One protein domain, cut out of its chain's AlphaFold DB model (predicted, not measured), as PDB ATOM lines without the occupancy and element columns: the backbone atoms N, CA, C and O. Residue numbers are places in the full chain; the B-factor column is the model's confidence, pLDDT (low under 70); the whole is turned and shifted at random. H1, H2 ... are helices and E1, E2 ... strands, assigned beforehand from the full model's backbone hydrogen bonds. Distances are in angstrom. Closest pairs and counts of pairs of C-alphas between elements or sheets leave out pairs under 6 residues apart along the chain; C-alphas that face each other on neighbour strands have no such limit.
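Overview. This is residues 74 to 155 of the 155 residues of an uncharacterized protein of Zymoseptoria tritici ST99CH_3D7 (UniProt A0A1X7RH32). With little regular structure, the printed part makes a flat, open arch: one helix, H1, meets a two-stranded hairpin, E1 and E2, at a corner. The loop of residues 99 to 125 folds back from the hairpin's far end, and residues 131 to 155 make a tail on the other side of H1. The 82 printed residues hold H1, E1 and E2 in that order, mixed in class, with 28 residues in named elements; the whole is loose, radius of gyration of the C-alphas 16.9 A, spanning 41 by 39 by 17 A.

Arrangement. H1, residues 76 to 93, has every O i to N i+4 pair within hydrogen-bond range. A tight link joins it to E1, residues 94 to 98. E2, residues 126 to 130, is antiparallel to E1 at 157 degrees; N 95 and O 129 are 2.8 A apart, within hydrogen-bond range. The closest C-alphas of H1 and E2, Arg 93 and Pro 130, are 5.8 A apart.

Along the chain. H1 measures 25.6 A from C-alpha 76 at (173.968, 128.346, 121.223); E1 measures 13.0 A, and E2 13.2 A to C-alpha 130 at (172.041, 101.507, 134.403).

Size, cuts and confidence. The farthest C-alphas, Ile 113 and Gly 136, are 45.9 A apart. The printed part has no cut; the E1 to E2 link is long. Residues 144 to 149 stand free, and residues 144 to 155 have pLDDT under 70.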
ATOM      1  N   PRO A  74     177.522 132.393 119.601       92.56
ATOM      2  CA  PRO A  74     177.465 131.768 118.281       92.56
ATOM      3  C   PRO A  74     177.243 130.253 118.383       92.56
ATOM      4  O   PRO A  74     176.574 129.674 117.533       92.56
ATOM      5  N   GLY A  75     177.704 129.624 119.470       92.25
ATOM      6  CA  GLY A  75     177.556 128.192 119.735       92.25
ATOM      7  C   GLY A  75     176.222 127.768 120.358       92.25
ATOM      8  O   GLY A  75     176.076 126.605 120.707       92.25
ATOM      9  N   ARG A  76     175.234 128.663 120.521       89.62
ATOM     10  CA  ARG A  76     173.968 128.346 121.223       89.62
ATOM     11  C   ARG A  76     173.217 127.137 120.653       89.62
ATOM     12  O   ARG A  76     172.609 126.394 121.410       89.62
ATOM     13  N   HIS A  77     173.250 126.948 119.332       87.44
ATOM     14  CA  HIS A  77     172.553 125.843 118.668       87.44
ATOM     15  C   HIS A  77     173.279 124.519 118.894       87.44
ATOM     16  O   HIS A  77     172.648 123.533 119.257       87.44
ATOM     17  N   PHE A  78     174.607 124.540 118.765       88.44
ATOM     18  CA  PHE A  78     175.468 123.410 119.092       88.44
ATOM     19  C   PHE A  78     175.305 122.995 120.562       88.44
ATOM     20  O   PHE A  78     174.922 121.865 120.840       88.44
ATOM     21  N   ALA A  79     175.454 123.942 121.495       91.12
ATOM     22  CA  ALA A  79     175.304 123.687 122.926       91.12
ATOM     23  C   ALA A  79     173.910 123.147 123.284       91.12
ATOM     24  O   ALA A  79     173.796 122.207 124.065       91.12
ATOM     25  N   ALA A  80     172.840 123.711 122.711       89.75
ATOM     26  CA  ALA A  80     171.486 123.216 122.948       89.75
ATOM     27  C   ALA A  80     171.320 121.765 122.477       89.75
ATOM     28  O   ALA A  80     170.739 120.955 123.198       89.75
ATOM     29  N   ALA A  81     171.842 121.429 121.298       86.94
ATOM     30  CA  ALA A  81     171.761 120.079 120.767       86.94
ATOM     31  C   ALA A  81     172.566 119.083 121.618       86.94
ATOM     32  O   ALA A  81     172.022 118.048 121.993       86.94
ATOM     33  N   GLU A  82     173.797 119.421 122.014       90.38
ATOM     34  CA  GLU A  82     174.600 118.578 122.909       90.38
ATOM     35  C   GLU A  82     173.922 118.353 124.265       90.38
ATOM     36  O   GLU A  82     173.808 117.212 124.713       90.38
ATOM     37  N   ILE A  83     173.417 119.417 124.901       93.06
ATOM     38  CA  ILE A  83     172.710 119.322 126.186       93.06
ATOM     39  C   ILE A  83     171.494 118.406 126.048       93.06
ATOM     40  O   ILE A  83     171.312 117.505 126.866       93.06
ATOM     41  N   LEU A  84     170.672 118.595 125.012       91.62
ATOM     42  CA  LEU A  84     169.483 117.775 124.786       91.62
ATOM     43  C   LEU A  84     169.839 116.314 124.499       91.62
ATOM     44  O   LEU A  84     169.184 115.422 125.035       91.62
ATOM     45  N   SER A  85     170.884 116.053 123.709       90.44
ATOM     46  CA  SER A  85     171.373 114.696 123.458       90.44
ATOM     47  C   SER A  85     171.851 114.028 124.745       90.44
ATOM     48  O   SER A  85     171.432 112.910 125.036       90.44
ATOM     49  N   VAL A  86     172.663 114.708 125.557       92.56
ATOM     50  CA  VAL A  86     173.143 114.173 126.841       92.56
ATOM     51  C   VAL A  86     171.985 113.923 127.801       92.56
ATOM     52  O   VAL A  86     171.903 112.840 128.376       92.56
ATOM     53  N   VAL A  87     171.049 114.863 127.938       94.12
ATOM     54  CA  VAL A  87     169.861 114.690 128.787       94.12
ATOM     55  C   VAL A  87     169.021 113.504 128.315       94.12
ATOM     56  O   VAL A  87     168.633 112.679 129.139       94.12
ATOM     57  N   ALA A  88     168.787 113.361 127.009       91.81
ATOM     58  CA  ALA A  88     168.071 112.213 126.460       91.81
ATOM     59  C   ALA A  88     168.792 110.891 126.772       91.81
ATOM     60  O   ALA A  88     168.157 109.937 127.218       91.81
ATOM     61  N   MET A  89     170.119 110.840 126.617       89.81
ATOM     62  CA  MET A  89     170.919 109.662 126.967       89.81
ATOM     63  C   MET A  89     170.815 109.314 128.453       89.81
ATOM     64  O   MET A  89     170.626 108.145 128.796       89.81
ATOM     65  N   LEU A  90     170.904 110.316 129.332       92.94
ATOM     66  CA  LEU A  90     170.777 110.111 130.771       92.94
ATOM     67  C   LEU A  90     169.383 109.576 131.122       92.94
ATOM     68  O   LEU A  90     169.269 108.551 131.790       92.94
ATOM     69  N   LEU A  91     168.325 110.204 130.605       91.81
ATOM     70  CA  LEU A  91     166.944 109.791 130.864       91.81
ATOM     71  C   LEU A  91     166.658 108.364 130.394       91.81
ATOM     72  O   LEU A  91     165.973 107.628 131.104       91.81
ATOM     73  N   MET A  92     167.181 107.967 129.232       90.94
ATOM     74  CA  MET A  92     166.909 106.659 128.633       90.94
ATOM     75  C   MET A  92     167.717 105.519 129.258       90.94
ATOM     76  O   MET A  92     167.253 104.381 129.255       90.94
ATOM     77  N   ARG A  93     168.924 105.790 129.774       90.94
ATOM     78  CA  ARG A  93     169.892 104.727 130.089       90.94
ATOM     79  C   ARG A  93     170.177 104.553 131.571       90.94
ATOM     80  O   ARG A  93     170.563 103.454 131.974       90.94
ATOM     81  N   VAL A  94     170.027 105.602 132.373       92.88
ATOM     82  CA  VAL A  94     170.460 105.568 133.771       92.88
ATOM     83  C   VAL A  94     169.368 105.993 134.737       92.88
ATOM     84  O   VAL A  94     168.536 106.849 134.445       92.88
ATOM     85  N   ASP A  95     169.410 105.384 135.914       94.62
ATOM     86  CA  ASP A  95     168.740 105.880 137.102       94.62
ATOM     87  C   ASP A  95     169.730 106.719 137.910       94.62
ATOM     88  O   ASP A  95     170.894 106.346 138.104       94.62
ATOM     89  N   MET A  96     169.254 107.871 138.381       95.19
ATOM     90  CA  MET A  96     170.030 108.832 139.160       95.19
ATOM     91  C   MET A  96     169.383 109.003 140.530       95.19
ATOM     92  O   MET A  96     168.209 109.355 140.628       95.19
ATOM     93  N   ILE A  97     170.145 108.748 141.594       95.44
ATOM     94  CA  ILE A  97     169.656 108.814 142.977       95.44
ATOM     95  C   ILE A  97     170.611 109.692 143.795       95.44
ATOM     96  O   ILE A  97     171.825 109.454 143.767       95.44
ATOM     97  N   PRO A  98     170.114 110.693 144.546       96.75
ATOM     98  CA  PRO A  98     170.973 111.552 145.346       96.75
ATOM     99  C   PRO A  98     171.619 110.730 146.463       96.75
ATOM    100  O   PRO A  98     170.945 109.958 147.148       96.75
ATOM    101  N   VAL A  99     172.922 110.913 146.700       96.94
ATOM    102  CA  VAL A  99     173.638 110.156 147.745       96.94
ATOM    103  C   VAL A  99     173.040 110.404 149.134       96.94
ATOM    104  O   VAL A  99     173.004 109.488 149.952       96.94
ATOM    105  N   LYS A 100     172.511 111.609 149.378       94.62
ATOM    106  CA  LYS A 100     171.847 111.990 150.635       94.62
ATOM    107  C   LYS A 100     170.452 111.372 150.822       94.62
ATOM    108  O   LYS A 100     169.858 111.544 151.878       94.62
ATOM    109  N   GLY A 101     169.908 110.690 149.810       95.56
ATOM    110  CA  GLY A 101     168.557 110.120 149.834       95.56
ATOM    111  C   GLY A 101     167.430 111.115 149.529       95.56
ATOM    112  O   GLY A 101     166.294 110.694 149.349       95.56
ATOM    113  N   TYR A 102     167.731 112.410 149.410       95.81
ATOM    114  CA  TYR A 102     166.796 113.451 148.978       95.81
ATOM    115  C   TYR A 102     167.496 114.457 148.056       95.81
ATOM    116  O   TYR A 102     168.713 114.640 148.138       95.81
ATOM    117  N   TRP A 103     166.732 115.096 147.171       94.69
ATOM    118  CA  TRP A 103     167.219 116.173 146.307       94.69
ATOM    119  C   TRP A 103     167.225 117.497 147.073       94.69
ATOM    120  O   TRP A 103     166.300 117.783 147.831       94.69
ATOM    121  N   TRP A 104     168.258 118.311 146.877       94.06
ATOM    122  CA  TRP A 104     168.354 119.651 147.467       94.06
ATOM    123  C   TRP A 104     168.824 120.670 146.432       94.06
ATOM    124  O   TRP A 104     169.371 120.297 145.396       94.06
ATOM    125  N   THR A 105     168.635 121.953 146.717       92.12
ATOM    126  CA  THR A 105     169.220 123.029 145.910       92.12
ATOM    127  C   THR A 105     170.637 123.298 146.412       92.12
ATOM    128  O   THR A 105     170.787 123.643 147.590       92.12
ATOM    129  N   PRO A 106     171.684 123.130 145.582       94.00
ATOM    130  CA  PRO A 106     173.043 123.400 146.020       94.00
ATOM    131  C   PRO A 106     173.239 124.887 146.302       94.00
ATOM    132  O   PRO A 106     172.590 125.746 145.700       94.00
ATOM    133  N   ARG A 107     174.193 125.210 147.176       94.25
ATOM    134  CA  ARG A 107     174.662 126.592 147.312       94.25
ATOM    135  C   ARG A 107     175.242 127.071 145.983       94.25
ATOM    136  O   ARG A 107     176.030 126.367 145.353       94.25
ATOM    137  N   LEU A 108     174.867 128.282 145.584       92.19
ATOM    138  CA  LEU A 108     175.281 128.883 144.321       92.19
ATOM    139  C   LEU A 108     176.339 129.968 144.555       92.19
ATOM    140  O   LEU A 108     176.313 130.681 145.559       92.19
ATOM    141  N   ASN A 109     177.263 130.118 143.611       93.06
ATOM    142  CA  ASN A 109     178.282 131.156 143.626       93.06
ATOM    143  C   ASN A 109     177.729 132.483 143.079       93.06
ATOM    144  O   ASN A 109     177.888 132.793 141.898       93.06
ATOM    145  N   ALA A 110     177.125 133.290 143.951       86.94
ATOM    146  CA  ALA A 110     176.597 134.610 143.593       86.94
ATOM    147  C   ALA A 110     177.669 135.598 143.081       86.94
ATOM    148  O   ALA A 110     177.334 136.578 142.420       86.94
ATOM    149  N   TRP A 111     178.956 135.336 143.341       89.25
ATOM    150  CA  TRP A 111     180.064 136.168 142.864       89.25
ATOM    151  C   TRP A 111     180.431 135.915 141.402       89.25
ATOM    152  O   TRP A 111     181.215 136.671 140.829       89.25
ATOM    153  N   ALA A 112     179.845 134.901 140.761       89.94
ATOM    154  CA  ALA A 112     179.981 134.654 139.329       89.94
ATOM    155  C   ALA A 112     179.157 135.658 138.494       89.94
ATOM    156  O   ALA A 112     178.394 135.273 137.615       89.94
ATOM    157  N   ILE A 113     179.315 136.959 138.754       83.31
ATOM    158  CA  ILE A 113     178.494 138.047 138.193       83.31
ATOM    159  C   ILE A 113     178.568 138.156 136.663       83.31
ATOM    160  O   ILE A 113     177.671 138.704 136.028       83.31
ATOM    161  N   ALA A 114     179.642 137.643 136.061       85.19
ATOM    162  CA  ALA A 114     179.818 137.608 134.613       85.19
ATOM    163  C   ALA A 114     179.173 136.374 133.957       85.19
ATOM    164  O   ALA A 114     179.036 136.338 132.736       85.19
ATOM    165  N   ALA A 115     178.799 135.357 134.738       88.00
ATOM    166  CA  ALA A 115     178.177 134.150 134.219       88.00
ATOM    167  C   ALA A 115     176.689 134.386 133.932       88.00
ATOM    168  O   ALA A 115     175.998 135.103 134.657       88.00
ATOM    169  N   SER A 116     176.174 133.749 132.877       86.75
ATOM    170  CA  SER A 116     174.745 133.819 132.554       86.75
ATOM    171  C   SER A 116     173.871 133.021 133.526       86.75
ATOM    172  O   SER A 116     172.674 133.278 133.642       86.75
ATOM    173  N   MET A 117     174.481 132.074 134.238       87.38
ATOM    174  CA  MET A 117     173.871 131.228 135.254       87.38
ATOM    175  C   MET A 117     174.783 131.190 136.474       87.38
ATOM    176  O   MET A 117     176.005 131.184 136.335       87.38
ATOM    177  N   THR A 118     174.195 131.124 137.663       90.06
ATOM    178  CA  THR A 118     174.943 131.064 138.922       90.06
ATOM    179  C   THR A 118     175.387 129.619 139.180       90.06
ATOM    180  O   THR A 118     174.532 128.780 139.470       90.06
ATOM    181  N   PRO A 119     176.685 129.276 139.061       92.38
ATOM    182  CA  PRO A 119     177.127 127.891 139.177       92.38
ATOM    183  C   PRO A 119     177.070 127.412 140.637       92.38
ATOM    184  O   PRO A 119     177.201 128.232 141.553       92.38
ATOM    185  N   PRO A 120     176.915 126.101 140.887       94.19
ATOM    186  CA  PRO A 120     177.020 125.553 142.233       94.19
ATOM    187  C   PRO A 120     178.447 125.718 142.784       94.19
ATOM    188  O   PRO A 120     179.423 125.610 142.045       94.19
ATOM    189  N   ILE A 121     178.569 125.983 144.088       96.38
ATOM    190  CA  ILE A 121     179.856 126.077 144.808       96.38
ATOM    191  C   ILE A 121     180.176 124.814 145.614       96.38
ATOM    192  O   ILE A 121     181.258 124.673 146.177       96.38
ATOM    193  N   GLU A 122     179.216 123.904 145.715       95.19
ATOM    194  CA  GLU A 122     179.348 122.670 146.474       95.19
ATOM    195  C   GLU A 122     179.169 121.448 145.585       95.19
ATOM    196  O   GLU A 122     178.539 121.506 144.527       95.19
ATOM    197  N   GLU A 123     179.717 120.329 146.047       94.94
ATOM    198  CA  GLU A 123     179.526 119.046 145.395       94.94
ATOM    199  C   GLU A 123     178.059 118.617 145.444       94.94
ATOM    200  O   GLU A 123     177.363 118.776 146.454       94.94
ATOM    201  N   TYR A 124     177.614 117.999 144.353       95.38
ATOM    202  CA  TYR A 124     176.279 117.430 144.230       95.38
ATOM    203  C   TYR A 124     176.371 115.920 143.969       95.38
ATOM    204  O   TYR A 124     176.196 115.473 142.835       95.38
ATOM    205  N   PRO A 125     176.730 115.110 144.985       96.50
ATOM    206  CA  PRO A 125     176.984 113.689 144.791       96.50
ATOM    207  C   PRO A 125     175.702 112.921 144.434       96.50
ATOM    208  O   PRO A 125     174.738 112.866 145.207       96.50
ATOM    209  N   VAL A 126     175.727 112.268 143.271       97.06
ATOM    210  CA  VAL A 126     174.636 111.453 142.720       97.06
ATOM    211  C   VAL A 126     175.174 110.066 142.377       97.06
ATOM    212  O   VAL A 126     176.238 109.935 141.776       97.06
ATOM    213  N   LYS A 127     174.437 109.019 142.753       96.69
ATOM    214  CA  LYS A 127     174.692 107.656 142.279       96.69
ATOM    215  C   LYS A 127     174.019 107.492 140.927       96.69
ATOM    216  O   LYS A 127     172.820 107.734 140.814       96.69
ATOM    217  N   ILE A 128     174.795 107.068 139.939       95.31
ATOM    218  CA  ILE A 128     174.323 106.801 138.584       95.31
ATOM    219  C   ILE A 128     174.508 105.308 138.324       95.31
ATOM    220  O   ILE A 128     175.596 104.774 138.541       95.31
ATOM    221  N   GLY A 129     173.451 104.632 137.889       92.62
ATOM    222  CA  GLY A 129     173.488 103.217 137.523       92.62
ATOM    223  C   GLY A 129     172.615 102.939 136.303       92.62
ATOM    224  O   GLY A 129     171.707 103.719 136.027       92.62
ATOM    225  N   PRO A 130     172.872 101.858 135.546       91.62
ATOM    226  CA  PRO A 130     172.041 101.507 134.403       91.62
ATOM    227  C   PRO A 130     170.613 101.186 134.855       91.62
ATOM    228  O   PRO A 130     170.417 100.443 135.824       91.62
ATOM    229  N   ARG A 131     169.631 101.708 134.119       91.44
ATOM    230  CA  ARG A 131     168.213 101.369 134.289       91.44
ATOM    231  C   ARG A 131     168.006  99.870 134.155       91.44
ATOM    232  O   ARG A 131     168.563  99.246 133.249       91.44
ATOM    233  N   LYS A 132     167.184  99.292 135.029       89.12
ATOM    234  CA  LYS A 132     166.913  97.845 135.039       89.12
ATOM    235  C   LYS A 132     166.305  97.368 133.723       89.12
ATOM    236  O   LYS A 132     166.658  96.294 133.249       89.12
ATOM    237  N   GLU A 133     165.444  98.182 133.124       89.00
ATOM    238  CA  GLU A 133     164.700  97.878 131.900       89.00
ATOM    239  C   GLU A 133     165.606  97.749 130.673       89.00
ATOM    240  O   GLU A 133     165.218  97.125 129.690       89.00
ATOM    241  N   VAL A 134     166.810  98.330 130.723       87.62
ATOM    242  CA  VAL A 134     167.756  98.338 129.601       87.62
ATOM    243  C   VAL A 134     169.037  97.554 129.891       87.62
ATOM    244  O   VAL A 134     170.009  97.647 129.138       87.62
ATOM    245  N   GLN A 135     169.062  96.772 130.975       83.38
ATOM    246  CA  GLN A 135     170.188  95.894 131.287       83.38
ATOM    247  C   GLN A 135     170.329  94.801 130.222       83.38
ATOM    248  O   GLN A 135     169.365  94.128 129.871       83.38
ATOM    249  N   GLY A 136     171.549  94.627 129.710       84.12
ATOM    250  CA  GLY A 136     171.849  93.652 128.657       84.12
ATOM    251  C   GLY A 136     171.476  94.096 127.239       84.12
ATOM    252  O   GLY A 136     171.746  93.353 126.301       84.12
ATOM    253  N   ILE A 137     170.904  95.293 127.060       88.31
ATOM    254  CA  ILE A 137     170.673  95.883 125.736       88.31
ATOM    255  C   ILE A 137     171.947  96.601 125.284       88.31
ATOM    256  O   ILE A 137     172.473  97.466 125.992       88.31
ATOM    257  N   GLU A 138     172.430  96.260 124.092       85.69
ATOM    258  CA  GLU A 138     173.463  97.035 123.412       85.69
ATOM    259  C   GLU A 138     172.822  98.267 122.768       85.69
ATOM    260  O   GLU A 138     171.827  98.177 122.052       85.69
ATOM    261  N   TRP A 139     173.379  99.432 123.072       83.69
ATOM    262  CA  TRP A 139     172.879 100.711 122.590       83.69
ATOM    263  C   TRP A 139     173.884 101.310 121.631       83.69
ATOM    264  O   TRP A 139     175.057 101.434 121.987       83.69
ATOM    265  N   ASP A 140     173.378 101.778 120.498       84.12
ATOM    266  CA  ASP A 140     174.121 102.602 119.560       84.12
ATOM    267  C   ASP A 140     173.466 103.985 119.444       84.12
ATOM    268  O   ASP A 140     172.239 104.122 119.513       84.12
ATOM    269  N   PHE A 141     174.289 105.018 119.291       80.25
ATOM    270  CA  PHE A 141     173.850 106.400 119.131       80.25
ATOM    271  C   PHE A 141     174.289 106.906 117.768       80.25
ATOM    272  O   PHE A 141     175.411 107.370 117.576       80.25
ATOM    273  N   VAL A 142     173.361 106.847 116.819       81.06
ATOM    274  CA  VAL A 142     173.621 107.271 115.447       81.06
ATOM    275  C   VAL A 142     173.123 108.695 115.249       81.06
ATOM    276  O   VAL A 142     171.919 108.965 115.257       81.06
ATOM    277  N   VAL A 143     174.050 109.622 115.017       73.31
ATOM    278  CA  VAL A 143     173.710 110.971 114.555       73.31
ATOM    279  C   VAL A 143     173.257 110.855 113.103       73.31
ATOM    280  O   VAL A 143     174.056 110.617 112.203       73.31
ATOM    281  N   SER A 144     171.949 110.981 112.868       68.31
ATOM    282  CA  SER A 144     171.352 110.606 111.577       68.31
ATOM    283  C   SER A 144     171.733 111.493 110.380       68.31
ATOM    284  O   SER A 144     171.287 111.203 109.272       68.31
ATOM    285  N   GLY A 145     172.508 112.571 110.566       60.81
ATOM    286  CA  GLY A 145     172.971 113.479 109.500       60.81
ATOM    287  C   GLY A 145     171.861 114.167 108.685       60.81
ATOM    288  O   GLY A 145     172.141 114.949 107.781       60.81
ATOM    289  N   LYS A 146     170.587 113.878 108.976       61.50
ATOM    290  CA  LYS A 146     169.422 114.505 108.354       61.50
ATOM    291  C   LYS A 146     169.320 115.948 108.840       61.50
ATOM    292  O   LYS A 146     169.654 116.232 109.986       61.50
ATOM    293  N   LYS A 147     168.809 116.838 107.980       54.53
ATOM    294  CA  LYS A 147     168.475 118.222 108.347       54.53
ATOM    295  C   LYS A 147     167.496 118.223 109.520       54.53
ATOM    296  O   LYS A 147     166.294 118.038 109.329       54.53
ATOM    297  N   ASP A 148     168.023 118.406 110.722       56.12
ATOM    298  CA  ASP A 148     167.230 118.778 111.882       56.12
ATOM    299  C   ASP A 148     166.719 120.217 111.684       56.12
ATOM    300  O   ASP A 148     167.252 121.003 110.895       56.12
ATOM    301  N   ARG A 149     165.647 120.567 112.390       53.00
ATOM    302  CA  ARG A 149     165.049 121.904 112.422       53.00
ATOM    303  C   ARG A 149     166.057 122.968 112.890       53.00
ATOM    304  O   ARG A 149     165.857 124.150 112.616       53.00
ATOM    305  N   PHE A 150     167.133 122.543 113.553       52.91
ATOM    306  CA  PHE A 150     168.318 123.328 113.864       52.91
ATOM    307  C   PHE A 150     169.530 122.572 113.320       52.91
ATOM    308  O   PHE A 150     169.832 121.488 113.804       52.91
ATOM    309  N   GLU A 151     170.210 123.105 112.303       50.00
ATOM    310  CA  GLU A 151     171.466 122.511 111.840       50.00
ATOM    311  C   GLU A 151     172.432 122.469 113.033       50.00
ATOM    312  O   GLU A 151     172.858 123.504 113.553       50.00
ATOM    313  N   LEU A 152     172.719 121.257 113.513       47.72
ATOM    314  CA  LEU A 152     173.871 120.985 114.352       47.72
ATOM    315  C   LEU A 152     175.072 121.479 113.548       47.72
ATOM    316  O   LEU A 152     175.455 120.854 112.564       47.72
ATOM    317  N   ILE A 153     175.623 122.637 113.919       44.56
ATOM    318  CA  ILE A 153     176.897 123.111 113.378       44.56
ATOM    319  C   ILE A 153     177.971 122.222 114.007       44.56
ATOM    320  O   ILE A 153     178.674 122.617 114.931       44.56
ATOM    321  N   THR A 154     178.024 120.970 113.570       40.78
ATOM    322  CA  THR A 154     179.198 120.125 113.701       40.78
ATOM    323  C   THR A 154     180.090 120.527 112.537       40.78
ATOM    324  O   THR A 154     179.759 120.240 111.385       40.78
ATOM    325  N   GLY A 155     181.131 121.304 112.837       38.06
ATOM    326  CA  GLY A 155     182.229 121.525 111.896       38.06
ATOM    327  C   GLY A 155     182.955 120.228 111.572       38.06
ATOM    328  O   GLY A 155     182.856 119.279 112.386       38.06
TER     329      GLY A 155